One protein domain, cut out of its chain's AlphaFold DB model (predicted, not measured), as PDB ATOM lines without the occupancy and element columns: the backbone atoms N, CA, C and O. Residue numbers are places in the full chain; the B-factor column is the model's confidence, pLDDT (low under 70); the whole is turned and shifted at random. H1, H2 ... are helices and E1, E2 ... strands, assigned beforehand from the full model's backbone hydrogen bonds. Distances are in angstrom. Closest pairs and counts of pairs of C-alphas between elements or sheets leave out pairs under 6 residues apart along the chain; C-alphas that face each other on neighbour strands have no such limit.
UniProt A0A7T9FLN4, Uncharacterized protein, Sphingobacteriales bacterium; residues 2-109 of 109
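AT A GLANCE: This is residues 2 to 109 of the 109 residues of an uncharacterized protein of Sphingobacteriales bacterium (UniProt A0A7T9FLN4). With little regular structure, the body is a narrow, strongly twisted sheet built on the long hairpin E3 and E4, with short E2 and E1 at its edges; residues 92 to 109 stick out as a tail. The 108 printed residues, 33 in named elements, mostly strand, run E1 H1 E2 E3 E4; the mixed sheet's order is E1 E4 E3 E2. The whole is extended, radius of gyration of the C-alphas 23.3 A, spanning 104 by 24 by 17 A.

HOW THE PARTS SIT: E3, residues 64 to 73, forms antiparallel hairpins with E4, residues 78 to 88 (N 70 to O 81, 2.8 A), and E2, residues 42 to 46 (N 44 to O 69, 2.9 A), within hydrogen-bond range. E2 E3 E4 make a meander, each strand the antiparallel neighbour of the one before. E1, residues 17 to 19, is parallel to E4, with N 18 and O 86 within hydrogen-bond range at 2.9 A. H1, residues 29 to 32, too short for an O i to N i+4 pair, only grazes the sheet. E1, H1 and E2 form a split strand-helix-strand unit, E4 and E3 between its strands, with a right-handed crossover.

IN THESE COORDINATES: E1 begins at C-alpha 17 (237.444, 152.425, 231.972). E3 measures 29.4 A, and E4 32.8 A to C-alpha 88 (235.622, 146.322, 235.624).

THE WHOLE: The printed part has no cut; the link E2 to E3 is long. Residues 2 to 4 and 92 to 109 have pLDDT under 70.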
ATOM      1  N   ALA A   2     223.751 166.296 192.027       58.25
ATOM      2  CA  ALA A   2     223.635 166.734 193.416       58.25
ATOM      3  C   ALA A   2     224.860 166.212 194.176       58.25
ATOM      4  O   ALA A   2     225.123 165.012 194.155       58.25
ATOM      5  N   VAL A   3     225.633 167.117 194.769       63.06
ATOM      6  CA  VAL A   3     226.725 166.760 195.677       63.06
ATOM      7  C   VAL A   3     226.085 166.642 197.055       63.06
ATOM      8  O   VAL A   3     225.606 167.637 197.593       63.06
ATOM      9  N   TYR A   4     225.986 165.425 197.579       65.94
ATOM     10  CA  TYR A   4     225.515 165.206 198.944       65.94
ATOM     11  C   TYR A   4     226.676 165.468 199.905       65.94
ATOM     12  O   TYR A   4     227.813 165.102 199.604       65.94
ATOM     13  N   ALA A   5     226.404 166.126 201.033       72.19
ATOM     14  CA  ALA A   5     227.404 166.267 202.086       72.19
ATOM     15  C   ALA A   5     227.793 164.865 202.601       72.19
ATOM     16  O   ALA A   5     226.893 164.033 202.773       72.19
ATOM     17  N   PRO A   6     229.092 164.582 202.812       80.75
ATOM     18  CA  PRO A   6     229.511 163.316 203.396       80.75
ATOM     19  C   PRO A   6     228.965 163.207 204.824       80.75
ATOM     20  O   PRO A   6     228.887 164.206 205.537       80.75
ATOM     21  N   VAL A   7     228.561 161.998 205.216       89.06
ATOM     22  CA  VAL A   7     228.349 161.683 206.632       89.06
ATOM     23  C   VAL A   7     229.703 161.419 207.274       89.06
ATOM     24  O   VAL A   7     230.606 160.918 206.609       89.06
ATOM     25  N   ASP A   8     229.821 161.766 208.546       90.31
ATOM     26  CA  ASP A   8     231.056 161.639 209.309       90.31
ATOM     27  C   ASP A   8     230.733 160.993 210.657       90.31
ATOM     28  O   ASP A   8     229.923 161.514 211.431       90.31
ATOM     29  N   ALA A   9     231.295 159.817 210.904       92.06
ATOM     30  CA  ALA A   9     231.137 159.065 212.137       92.06
ATOM     31  C   ALA A   9     232.311 159.289 213.092       92.06
ATOM     32  O   ALA A   9     232.353 158.609 214.108       92.06
ATOM     33  N   THR A  10     233.239 160.215 212.808       92.00
ATOM     34  CA  THR A  10     234.470 160.392 213.591       92.00
ATOM     35  C   THR A  10     234.150 160.593 215.068       92.00
ATOM     36  O   THR A  10     233.388 161.496 215.425       92.00
ATOM     37  N   LEU A  11     234.754 159.776 215.928       91.94
ATOM     38  CA  LEU A  11     234.601 159.839 217.380       91.94
ATOM     39  C   LEU A  11     235.903 160.307 218.032       91.94
ATOM     40  O   LEU A  11     236.994 160.138 217.484       91.94
ATOM     41  N   VAL A  12     235.811 160.863 219.239       90.31
ATOM     42  CA  VAL A  12     236.988 161.001 220.103       90.31
ATOM     43  C   VAL A  12     237.184 159.692 220.870       90.31
ATOM     44  O   VAL A  12     236.525 159.435 221.866       90.31
ATOM     45  N   ALA A  13     238.063 158.823 220.374       76.94
ATOM     46  CA  ALA A  13     238.371 157.555 221.028       76.94
ATOM     47  C   ALA A  13     239.385 157.768 222.165       76.94
ATOM     48  O   ALA A  13     240.596 157.810 221.931       76.94
ATOM     49  N   THR A  14     238.899 157.905 223.395       78.50
ATOM     50  CA  THR A  14     239.728 157.756 224.596       78.50
ATOM     51  C   THR A  14     239.579 156.334 225.148       78.50
ATOM     52  O   THR A  14     238.511 155.738 225.027       78.50
ATOM     53  N   PRO A  15     240.655 155.705 225.661       71.50
ATOM     54  CA  PRO A  15     240.530 154.427 226.349       71.50
ATOM     55  C   PRO A  15     239.850 154.673 227.697       71.50
ATOM     56  O   PRO A  15     240.503 155.056 228.665       71.50
ATOM     57  N   ASP A  16     238.534 154.490 227.724       83.88
ATOM     58  CA  ASP A  16     237.713 154.689 228.912       83.88
ATOM     59  C   ASP A  16     237.511 153.379 229.686       83.88
ATOM     60  O   ASP A  16     237.312 152.288 229.126       83.88
ATOM     61  N   GLU A  17     237.568 153.509 231.006       91.25
ATOM     62  CA  GLU A  17     237.444 152.425 231.972       91.25
ATOM     63  C   GLU A  17     236.247 152.708 232.885       91.25
ATOM     64  O   GLU A  17     236.176 153.756 233.525       91.25
ATOM     65  N   PHE A  18     235.306 151.767 232.964       91.06
ATOM     66  CA  PHE A  18     234.095 151.876 233.785       91.06
ATOM     67  C   PHE A  18     234.089 150.816 234.882       91.06
ATOM     68  O   PHE A  18     234.644 149.737 234.700       91.06
ATOM     69  N   CYS A  19     233.412 151.075 235.999       92.12
ATOM     70  CA  CYS A  19     233.169 150.072 237.039       92.12
ATOM     71  C   CYS A  19     231.677 149.725 237.096       92.12
ATOM     72  O   CYS A  19     230.825 150.611 237.104       92.12
ATOM     73  N   LEU A  20     231.331 148.438 237.173       90.94
ATOM     74  CA  LEU A  20     229.934 148.051 237.380       90.94
ATOM     75  C   LEU A  20     229.405 148.601 238.708       90.94
ATOM     76  O   LEU A  20     230.052 148.479 239.747       90.94
ATOM     77  N   GLY A  21     228.205 149.180 238.675       83.50
ATOM     78  CA  GLY A  21     227.557 149.741 239.861       83.50
ATOM     79  C   GLY A  21     228.190 151.031 240.397       83.50
ATOM     80  O   GLY A  21     227.780 151.486 241.465       83.50
ATOM     81  N   SER A  22     229.158 151.630 239.691       85.88
ATOM     82  CA  SER A  22     229.623 152.985 239.999       85.88
ATOM     83  C   SER A  22     228.654 154.044 239.464       85.88
ATOM     84  O   SER A  22     227.757 153.754 238.673       85.88
ATOM     85  N   GLY A  23     228.834 155.292 239.903       85.06
ATOM     86  CA  GLY A  23     228.044 156.431 239.421       85.06
ATOM     87  C   GLY A  23     228.341 156.840 237.974       85.06
ATOM     88  O   GLY A  23     227.684 157.743 237.465       85.06
ATOM     89  N   ASP A  24     229.317 156.198 237.329       86.38
ATOM     90  CA  ASP A  24     229.726 156.457 235.944       86.38
ATOM     91  C   ASP A  24     228.819 155.749 234.923       86.38
ATOM     92  O   ASP A  24     228.818 156.100 233.743       86.38
ATOM     93  N   LEU A  25     228.037 154.757 235.370       90.38
ATOM     94  CA  LEU A  25     227.037 154.055 234.570       90.38
ATOM     95  C   LEU A  25     225.617 154.436 235.035       90.38
ATOM     96  O   LEU A  25     225.364 154.514 236.239       90.38
ATOM     97  N   PRO A  26     224.653 154.629 234.117       92.94
ATOM     98  CA  PRO A  26     224.782 154.504 232.667       92.94
ATOM     99  C   PRO A  26     225.547 155.677 232.027       92.94
ATOM    100  O   PRO A  26     225.325 156.835 232.376       92.94
ATOM    101  N   PHE A  27     226.403 155.377 231.050       92.81
ATOM    102  CA  PHE A  27     227.221 156.362 230.343       92.81
ATOM    103  C   PHE A  27     226.546 156.824 229.045       92.81
ATOM    104  O   PHE A  27     225.966 156.016 228.317       92.81
ATOM    105  N   ASP A  28     226.626 158.117 228.724       93.31
ATOM    106  CA  ASP A  28     226.071 158.657 227.480       93.31
ATOM    107  C   ASP A  28     227.128 158.703 226.366       93.31
ATOM    108  O   ASP A  28     228.139 159.395 226.463       93.31
ATOM    109  N   LEU A  29     226.880 157.975 225.279       92.44
ATOM    110  CA  LEU A  29     227.810 157.811 224.159       92.44
ATOM    111  C   LEU A  29     227.915 159.043 223.262       92.44
ATOM    112  O   LEU A  29     228.854 159.140 222.474       92.44
ATOM    113  N   THR A  30     226.990 160.003 223.369       91.81
ATOM    114  CA  THR A  30     227.075 161.246 222.586       91.81
ATOM    115  C   THR A  30     228.219 162.142 223.052       91.81
ATOM    116  O   THR A  30     228.652 163.024 222.315       91.81
ATOM    117  N   THR A  31     228.774 161.872 224.235       91.75
ATOM    118  CA  THR A  31     229.995 162.510 224.740       91.75
ATOM    119  C   THR A  31     231.221 162.232 223.866       91.75
ATOM    120  O   THR A  31     232.116 163.072 223.807       91.75
ATOM    121  N   TYR A  32     231.239 161.116 223.127       92.56
ATOM    122  CA  TYR A  32     232.297 160.793 222.166       92.56
ATOM    123  C   TYR A  32     232.166 161.539 220.833       92.56
ATOM    124  O   TYR A  32     233.041 161.418 219.971       92.56
ATOM    125  N   TYR A  33     231.087 162.296 220.616       92.50
ATOM    126  CA  TYR A  33     230.921 163.053 219.381       92.50
ATOM    127  C   TYR A  33     231.911 164.216 219.309       92.50
ATOM    128  O   TYR A  33     232.131 164.965 220.259       92.50
ATOM    129  N   THR A  34     232.476 164.398 218.124       90.69
ATOM    130  CA  THR A  34     233.235 165.589 217.754       90.69
ATOM    131  C   THR A  34     232.298 166.627 217.128       90.69
ATOM    132  O   THR A  34     231.158 166.334 216.772       90.69
ATOM    133  N   ALA A  35     232.778 167.858 216.930       87.25
ATOM    134  CA  ALA A  35     231.990 168.899 216.261       87.25
ATOM    135  C   ALA A  35     231.619 168.557 214.799       87.25
ATOM    136  O   ALA A  35     230.723 169.188 214.241       87.25
ATOM    137  N   GLY A  36     232.319 167.599 214.179       85.00
ATOM    138  CA  GLY A  36     232.053 167.130 212.817       85.00
ATOM    139  C   GLY A  36     231.133 165.911 212.743       85.00
ATOM    140  O   GLY A  36     230.610 165.627 211.668       85.00
ATOM    141  N   THR A  37     230.902 165.215 213.860       90.25
ATOM    142  CA  THR A  37     230.138 163.965 213.867       90.25
ATOM    143  C   THR A  37     228.693 164.224 213.451       90.25
ATOM    144  O   THR A  37     227.974 165.042 214.029       90.25
ATOM    145  N   THR A  38     228.235 163.479 212.453       91.06
ATOM    146  CA  THR A  38     226.844 163.502 212.011       91.06
ATOM    147  C   THR A  38     225.978 162.781 213.040       91.06
ATOM    148  O   THR A  38     226.105 161.572 213.229       91.06
ATOM    149  N   THR A  39     225.081 163.508 213.710       88.56
ATOM    150  CA  THR A  39     224.144 162.951 214.701       88.56
ATOM    151  C   THR A  39     222.993 162.185 214.048       88.56
ATOM    152  O   THR A  39     222.616 162.471 212.913       88.56
ATOM    153  N   GLY A  40     222.357 161.286 214.801       87.19
ATOM    154  CA  GLY A  40     221.197 160.513 214.333       87.19
ATOM    155  C   GLY A  40     221.557 159.147 213.749       87.19
ATOM    156  O   GLY A  40     220.681 158.456 213.234       87.19
ATOM    157  N   GLY A  41     222.827 158.749 213.847       91.50
ATOM    158  CA  GLY A  41     223.245 157.367 213.676       91.50
ATOM    159  C   GLY A  41     222.823 156.480 214.849       91.50
ATOM    160  O   GLY A  41     222.180 156.914 215.808       91.50
ATOM    161  N   THR A  42     223.202 155.213 214.766       93.81
ATOM    162  CA  THR A  42     222.879 154.180 215.748       93.81
ATOM    163  C   THR A  42     224.135 153.680 216.434       93.81
ATOM    164  O   THR A  42     225.139 153.426 215.765       93.81
ATOM    165  N   TRP A  43     224.051 153.466 217.744       94.81
ATOM    166  CA  TRP A  43     225.086 152.777 218.500       94.81
ATOM    167  C   TRP A  43     224.756 151.299 218.663       94.81
ATOM    168  O   TRP A  43     223.608 150.916 218.887       94.81
ATOM    169  N   THR A  44     225.787 150.470 218.575       94.50
ATOM    170  CA  THR A  44     225.721 149.035 218.855       94.50
ATOM    171  C   THR A  44     226.872 148.639 219.767       94.50
ATOM    172  O   THR A  44     227.950 149.229 219.706       94.50
ATOM    173  N   SER A  45     226.648 147.642 220.620       94.81
ATOM    174  CA  SER A  45     227.685 147.046 221.462       94.81
ATOM    175  C   SER A  45     227.953 145.605 221.068       94.81
ATOM    176  O   SER A  45     227.031 144.841 220.793       94.81
ATOM    177  N   SER A  46     229.218 145.213 221.137       94.44
ATOM    178  CA  SER A  46     229.629 143.813 221.173       94.44
ATOM    179  C   SER A  46     230.520 143.572 222.389       94.44
ATOM    180  O   SER A  46     231.248 144.465 222.816       94.44
ATOM    181  N   GLY A  47     230.422 142.386 222.983       92.44
ATOM    182  CA  GLY A  47     231.114 142.058 224.226       92.44
ATOM    183  C   GLY A  47     230.356 141.005 225.038       92.44
ATOM    184  O   GLY A  47     229.514 140.296 224.481       92.44
ATOM    185  N   PRO A  48     230.633 140.911 226.350       92.50
ATOM    186  CA  PRO A  48     229.941 140.005 227.270       92.50
ATOM    187  C   PRO A  48     228.422 140.214 227.316       92.50
ATOM    188  O   PRO A  48     227.677 139.265 227.548       92.50
ATOM    189  N   ASP A  49     227.965 141.444 227.069       90.88
ATOM    190  CA  ASP A  49     226.552 141.816 226.981       90.88
ATOM    191  C   ASP A  49     226.281 142.535 225.648       90.88
ATOM    192  O   ASP A  49     226.646 143.691 225.448       90.88
ATOM    193  N   ALA A  50     225.645 141.839 224.705       87.50
ATOM    194  CA  ALA A  50     225.337 142.402 223.389       87.50
ATOM    195  C   ALA A  50     224.290 143.535 223.443       87.50
ATOM    196  O   ALA A  50     224.216 144.334 222.511       87.50
ATOM    197  N   ASN A  51     223.515 143.630 224.526       90.62
ATOM    198  CA  ASN A  51     222.471 144.638 224.726       90.62
ATOM    199  C   ASN A  51     222.897 145.719 225.728       90.62
ATOM    200  O   ASN A  51     222.047 146.442 226.247       90.62
ATOM    201  N   ALA A  52     224.203 145.851 225.981       93.00
ATOM    202  CA  ALA A  52     224.744 146.883 226.855       93.00
ATOM    203  C   ALA A  52     224.452 148.305 226.350       93.00
ATOM    204  O   ALA A  52     224.572 149.249 227.121       93.00
ATOM    205  N   VAL A  53     224.073 148.487 225.082       95.62
ATOM    206  CA  VAL A  53     223.656 149.784 224.533       95.62
ATOM    207  C   VAL A  53     222.154 149.823 224.276       95.62
ATOM    208  O   VAL A  53     221.601 148.978 223.574       95.62
ATOM    209  N   SER A  54     221.508 150.876 224.775       94.12
ATOM    210  CA  SER A  54     220.129 151.232 224.448       94.12
ATOM    211  C   SER A  54     220.074 152.674 223.945       94.12
ATOM    212  O   SER A  54     220.294 153.622 224.698       94.12
ATOM    213  N   GLY A  55     219.817 152.858 222.646       92.50
ATOM    214  CA  GLY A  55     219.842 154.180 222.015       92.50
ATOM    215  C   GLY A  55     221.253 154.771 221.990       92.50
ATOM    216  O   GLY A  55     222.101 154.293 221.243       92.50
ATOM    217  N   THR A  56     221.498 155.810 222.790       93.31
ATOM    218  CA  THR A  56     222.825 156.427 222.995       93.31
ATOM    219  C   THR A  56     223.403 156.127 224.374       93.31
ATOM    220  O   THR A  56     224.437 156.674 224.740       93.31
ATOM    221  N   THR A  57     222.744 155.278 225.157       94.12
ATOM    222  CA  THR A  57     223.112 155.009 226.543       94.12
ATOM    223  C   THR A  57     223.796 153.654 226.652       94.12
ATOM    224  O   THR A  57     223.229 152.639 226.249       94.12
ATOM    225  N   PHE A  58     224.999 153.632 227.222       94.81
ATOM    226  CA  PHE A  58     225.752 152.425 227.544       94.81
ATOM    227  C   PHE A  58     225.575 152.059 229.020       94.81
ATOM    228  O   PHE A  58     225.943 152.813 229.918       94.81
ATOM    229  N   ASN A  59     224.986 150.894 229.268       94.38
ATOM    230  CA  ASN A  59     224.717 150.338 230.585       94.38
ATOM    231  C   ASN A  59     224.967 148.815 230.589       94.38
ATOM    232  O   ASN A  59     224.023 148.033 230.444       94.38
ATOM    233  N   PRO A  60     226.232 148.375 230.696       93.75
ATOM    234  CA  PRO A  60     226.585 146.960 230.735       93.75
ATOM    235  C   PRO A  60     226.149 146.310 232.055       93.75
ATOM    236  O   PRO A  60     226.266 146.904 233.124       93.75
ATOM    237  N   SER A  61     225.695 145.054 231.990       91.69
ATOM    238  CA  SER A  61     225.376 144.245 233.179       91.69
ATOM    239  C   SER A  61     226.512 143.313 233.621       91.69
ATOM    240  O   SER A  61     226.487 142.777 234.731       91.69
ATOM    241  N   LEU A  62     227.515 143.116 232.761       93.06
ATOM    242  CA  LEU A  62     228.629 142.195 232.961       93.06
ATOM    243  C   LEU A  62     229.970 142.927 232.806       93.06
ATOM    244  O   LEU A  62     230.074 143.863 232.015       93.06
ATOM    245  N   PRO A  63     231.010 142.526 233.554       93.56
ATOM    246  CA  PRO A  63     232.338 143.080 233.368       93.56
ATOM    247  C   PRO A  63     233.011 142.444 232.147       93.56
ATOM    248  O   PRO A  63     232.755 141.288 231.800       93.56
ATOM    249  N   GLY A  64     233.909 143.190 231.515       93.50
ATOM    250  CA  GLY A  64     234.718 142.745 230.390       93.50
ATOM    251  C   GLY A  64     234.987 143.856 229.383       93.50
ATOM    252  O   GLY A  64     234.732 145.031 229.630       93.50
ATOM    253  N   VAL A  65     235.534 143.468 228.235       94.38
ATOM    254  CA  VAL A  65     235.857 144.399 227.150       94.38
ATOM    255  C   VAL A  65     234.658 144.523 226.218       94.38
ATOM    256  O   VAL A  65     234.130 143.511 225.748       94.38
ATOM    257  N   TYR A  66     234.256 145.758 225.940       94.81
ATOM    258  CA  TYR A  66     233.163 146.090 225.036       94.81
ATOM    259  C   TYR A  66     233.684 146.890 223.847       94.81
ATOM    260  O   TYR A  66     234.489 147.804 224.002       94.81
ATOM    261  N   VAL A  67     233.188 146.562 222.656       94.44
ATOM    262  CA  VAL A  67     233.413 147.348 221.440       94.44
ATOM    263  C   VAL A  67     232.110 148.044 221.088       94.44
ATOM    264  O   VAL A  67     231.099 147.387 220.816       94.44
ATOM    265  N   LEU A  68     232.136 149.371 221.106       94.50
ATOM    266  CA  LEU A  68     231.001 150.234 220.816       94.50
ATOM    267  C   LEU A  68     231.165 150.775 219.403       94.50
ATOM    268  O   LEU A  68     232.164 151.417 219.101       94.50
ATOM    269  N   THR A  69     230.201 150.494 218.533       94.31
ATOM    270  CA  THR A  69     230.238 150.908 217.126       94.31
ATOM    271  C   THR A  69     229.132 151.914 216.863       94.31
ATOM    272  O   THR A  69     227.952 151.599 217.057       94.31
ATOM    273  N   TYR A  70     229.508 153.103 216.401       94.94
ATOM    274  CA  TYR A  70     228.593 154.110 215.885       94.94
ATOM    275  C   TYR A  70     228.494 153.972 214.370       94.94
ATOM    276  O   TYR A  70     229.498 153.824 213.676       94.94
ATOM    277  N   SER A  71     227.280 153.984 213.837       94.38
ATOM    278  CA  SER A  71     227.037 153.910 212.396       94.38
ATOM    279  C   SER A  71     226.022 154.957 211.985       94.38
ATOM    280  O   SER A  71     224.918 155.008 212.526       94.38
ATOM    281  N   VAL A  72     226.377 155.777 211.002       94.31
ATOM    282  CA  VAL A  72     225.513 156.826 210.461       94.31
ATOM    283  C   VAL A  72     225.388 156.669 208.950       94.31
ATOM    284  O   VAL A  72     226.344 156.344 208.252       94.31
ATOM    285  N   SER A  73     224.181 156.877 208.429       91.19
ATOM    286  CA  SER A  73     223.907 156.831 206.995       91.19
ATOM    287  C   SER A  73     222.869 157.876 206.622       91.19
ATOM    288  O   SER A  73     221.867 158.035 207.313       91.19
ATOM    289  N   ASN A  74     223.088 158.555 205.499       86.62
ATOM    290  CA  ASN A  74     222.126 159.499 204.920       86.62
ATOM    291  C   ASN A  74     221.458 158.923 203.656       86.62
ATOM    292  O   ASN A  74     221.089 159.651 202.738       86.62
ATOM    293  N   GLY A  75     221.409 157.590 203.535       85.12
ATOM    294  CA  GLY A  75     220.844 156.870 202.383       85.12
ATOM    295  C   GLY A  75     221.703 156.887 201.111       85.12
ATOM    296  O   GLY A  75     221.480 156.070 200.222       85.12
ATOM    297  N   VAL A  76     222.694 157.778 201.026       86.94
ATOM    298  CA  VAL A  76     223.645 157.881 199.902       86.94
ATOM    299  C   VAL A  76     225.057 157.490 200.330       86.94
ATOM    300  O   VAL A  76     225.736 156.740 199.637       86.94
ATOM    301  N   CYS A  77     225.485 157.988 201.488       87.75
ATOM    302  CA  CYS A  77     226.768 157.683 202.100       87.75
ATOM    303  C   CYS A  77     226.524 157.118 203.495       87.75
ATOM    304  O   CYS A  77     225.559 157.508 204.162       87.75
ATOM    305  N   SER A  78     227.415 156.229 203.913       91.38
ATOM    306  CA  SER A  78     227.434 155.650 205.249       91.38
ATOM    307  C   SER A  78     228.851 155.736 205.785       91.38
ATOM    308  O   SER A  78     229.793 155.523 205.022       91.38
ATOM    309  N   ASP A  79     228.976 156.027 207.070       93.62
ATOM    310  CA  ASP A  79     230.245 156.041 207.785       93.62
ATOM    311  C   ASP A  79     230.061 155.371 209.149       93.62
ATOM    312  O   ASP A  79     228.960 155.365 209.716       93.62
ATOM    313  N   SER A  80     231.122 154.748 209.646       93.88
ATOM    314  CA  SER A  80     231.084 154.006 210.900       93.88
ATOM    315  C   SER A  80     232.424 154.055 211.602       93.88
ATOM    316  O   SER A  80     233.461 153.905 210.958       93.88
ATOM    317  N   GLU A  81     232.380 154.153 212.920       95.06
ATOM    318  CA  GLU A  81     233.559 154.247 213.772       95.06
ATOM    319  C   GLU A  81     233.331 153.428 215.038       95.06
ATOM    320  O   GLU A  81     232.191 153.237 215.478       95.06
ATOM    321  N   SER A  82     234.412 152.901 215.605       93.38
ATOM    322  CA  SER A  82     234.325 151.988 216.743       93.38
ATOM    323  C   SER A  82     235.348 152.315 217.810       93.38
ATOM    324  O   SER A  82     236.522 152.518 217.513       93.38
ATOM    325  N   ILE A  83     234.914 152.267 219.063       93.25
ATOM    326  CA  ILE A  83     235.757 152.481 220.235       93.25
ATOM    327  C   ILE A  83     235.721 151.256 221.142       93.25
ATOM    328  O   ILE A  83     234.746 150.499 221.162       93.25
ATOM    329  N   VAL A  84     236.796 151.056 221.897       93.56
ATOM    330  CA  VAL A  84     236.929 149.944 222.839       93.56
ATOM    331  C   VAL A  84     236.944 150.504 224.249       93.56
ATOM    332  O   VAL A  84     237.744 151.388 224.547       93.56
ATOM    333  N   VAL A  85     236.086 149.966 225.110       93.00
ATOM    334  CA  VAL A  85     235.993 150.341 226.525       93.00
ATOM    335  C   VAL A  85     236.121 149.101 227.400       93.00
ATOM    336  O   VAL A  85     235.724 147.999 227.006       93.00
ATOM    337  N   THR A  86     236.674 149.270 228.598       93.94
ATOM    338  CA  THR A  86     236.839 148.166 229.555       93.94
ATOM    339  C   THR A  86     235.955 148.394 230.768       93.94
ATOM    340  O   THR A  86     235.999 149.446 231.395       93.94
ATOM    341  N   VAL A  87     235.141 147.396 231.103       94.12
ATOM    342  CA  VAL A  87     234.238 147.423 232.253       94.12
ATOM    343  C   VAL A  87     234.782 146.485 233.321       94.12
ATOM    344  O   VAL A  87     234.840 145.268 233.137       94.12
ATOM    345  N   TYR A  88     235.168 147.049 234.452       92.75
ATOM    346  CA  TYR A  88     235.622 146.322 235.624       92.75
ATOM    347  C   TYR A  88     234.435 145.862 236.477       92.75
ATOM    348  O   TYR A  88     233.383 146.512 236.489       92.75
ATOM    349  N   PRO A  89     234.570 144.730 237.193       90.56
ATOM    350  CA  PRO A  89     233.561 144.313 238.156       90.56
ATOM    351  C   PRO A  89     233.366 145.389 239.225       90.56
ATOM    352  O   PRO A  89     234.257 146.205 239.469       90.56
ATOM    353  N   ALA A  90     232.201 145.370 239.875       85.00
ATOM    354  CA  ALA A  90     231.970 146.215 241.033       85.00
ATOM    355  C   ALA A  90     233.092 145.965 242.045       85.00
ATOM    356  O   ALA A  90     233.433 144.808 242.313       85.00
ATOM    357  N   LEU A  91     233.679 147.039 242.576       75.56
ATOM    358  CA  LEU A  91     234.565 146.916 243.724       75.56
ATOM    359  C   LEU A  91     233.737 146.252 244.820       75.56
ATOM    360  O   LEU A  91     232.742 146.821 245.261       75.56
ATOM    361  N   ASP A  92     234.113 145.040 245.206       65.06
ATOM    362  CA  ASP A  92     233.546 144.370 246.363       65.06
ATOM    363  C   ASP A  92     234.427 144.750 247.560       65.06
ATOM    364  O   ASP A  92     235.543 144.237 247.687       65.06
ATOM    365  N   PRO A  93     234.022 145.715 248.408       56.38
ATOM    366  CA  PRO A  93     234.782 146.086 249.588       56.38
ATOM    367  C   PRO A  93     234.548 145.061 250.706       56.38
ATOM    368  O   PRO A  93     234.225 145.434 251.832       56.38
ATOM    369  N   THR A  94     234.705 143.764 250.437       58.62
ATOM    370  CA  THR A  94     234.935 142.797 251.511       58.62
ATOM    371  C   THR A  94     236.401 142.885 251.912       58.62
ATOM    372  O   THR A  94     237.250 142.075 251.555       58.62
ATOM    373  N   ILE A  95     236.716 143.912 252.703       58.03
ATOM    374  CA  ILE A  95     237.788 143.755 253.679       58.03
ATOM    375  C   ILE A  95     237.280 142.651 254.606       58.03
ATOM    376  O   ILE A  95     236.420 142.903 255.450       58.03
ATOM    377  N   GLU A  96     237.746 141.414 254.413       57.47
ATOM    378  CA  GLU A  96     237.745 140.468 255.521       57.47
ATOM    379  C   GLU A  96     238.513 141.175 256.633       57.47
ATOM    380  O   GLU A  96     239.718 141.409 256.517       57.47
ATOM    381  N   ASP A  97     237.783 141.626 257.655       53.62
ATOM    382  CA  ASP A  97     238.362 142.095 258.897       53.62
ATOM    383  C   ASP A  97     239.250 140.951 259.367       53.62
ATOM    384  O   ASP A  97     238.769 139.904 259.813       53.62
ATOM    385  N   ILE A  98     240.556 141.088 259.131       61.78
ATOM    386  CA  ILE A  98     241.520 140.139 259.639       61.78
ATOM    387  C   ILE A  98     241.400 140.306 261.149       61.78
ATOM    388  O   ILE A  98     241.907 141.255 261.742       61.78
ATOM    389  N   THR A  99     240.627 139.420 261.774       57.59
ATOM    390  CA  THR A  99     240.603 139.284 263.219       57.59
ATOM    391  C   THR A  99     242.011 138.854 263.582       57.59
ATOM    392  O   THR A  99     242.356 137.671 263.563       57.59
ATOM    393  N   VAL A 100     242.876 139.832 263.842       59.81
ATOM    394  CA  VAL A 100     244.137 139.568 264.501       59.81
ATOM    395  C   VAL A 100     243.735 139.104 265.894       59.81
ATOM    396  O   VAL A 100     243.250 139.868 266.727       59.81
ATOM    397  N   CYS A 101     243.843 137.799 266.130       59.00
ATOM    398  CA  CYS A 101     243.870 137.273 267.480       59.00
ATOM    399  C   CYS A 101     245.148 137.814 268.125       59.00
ATOM    400  O   CYS A 101     246.171 137.128 268.158       59.00
ATOM    401  N   GLU A 102     245.097 139.041 268.644       56.28
ATOM    402  CA  GLU A 102     245.973 139.457 269.730       56.28
ATOM    403  C   GLU A 102     245.641 138.513 270.885       56.28
ATOM    404  O   GLU A 102     244.728 138.737 271.672       56.28
ATOM    405  N   SER A 103     246.315 137.367 270.917       63.06
ATOM    406  CA  SER A 103     246.310 136.483 272.068       63.06
ATOM    407  C   SER A 103     247.027 137.259 273.167       63.06
ATOM    408  O   SER A 103     248.243 137.443 273.033       63.06
ATOM    409  N   PRO A 104     246.365 137.742 274.239       56.41
ATOM    410  CA  PRO A 104     247.116 138.311 275.338       56.41
ATOM    411  C   PRO A 104     247.958 137.183 275.921       56.41
ATOM    412  O   PRO A 104     247.467 136.180 276.445       56.41
ATOM    413  N   SER A 105     249.257 137.343 275.722       65.25
ATOM    414  CA  SER A 105     250.298 136.452 276.181       65.25
ATOM    415  C   SER A 105     250.151 136.211 277.686       65.25
ATOM    416  O   SER A 105     249.827 137.120 278.446       65.25
ATOM    417  N   ALA A 106     250.380 134.958 278.075       56.16
ATOM    418  CA  ALA A 106     250.547 134.435 279.427       56.16
ATOM    419  C   ALA A 106     250.602 135.472 280.571       56.16
ATOM    420  O   ALA A 106     251.612 136.147 280.780       56.16
ATOM    421  N   ARG A 107     249.562 135.500 281.412       59.59
ATOM    422  CA  ARG A 107     249.651 136.068 282.761       59.59
ATOM    423  C   ARG A 107     250.135 134.978 283.717       59.59
ATOM    424  O   ARG A 107     249.368 134.104 284.106       59.59
ATOM    425  N   SER A 108     251.414 135.044 284.071       60.28
ATOM    426  CA  SER A 108     251.995 134.292 285.186       60.28
ATOM    427  C   SER A 108     251.359 134.769 286.500       60.28
ATOM    428  O   SER A 108     251.196 135.971 286.726       60.28
ATOM    429  N   THR A 109     250.928 133.838 287.341       59.88
ATOM    430  CA  THR A 109     250.608 134.045 288.760       59.88
ATOM    431  C   THR A 109     251.198 132.875 289.522       59.88
ATOM    432  O   THR A 109     251.160 131.755 288.962       59.88
TER     433      THR A 109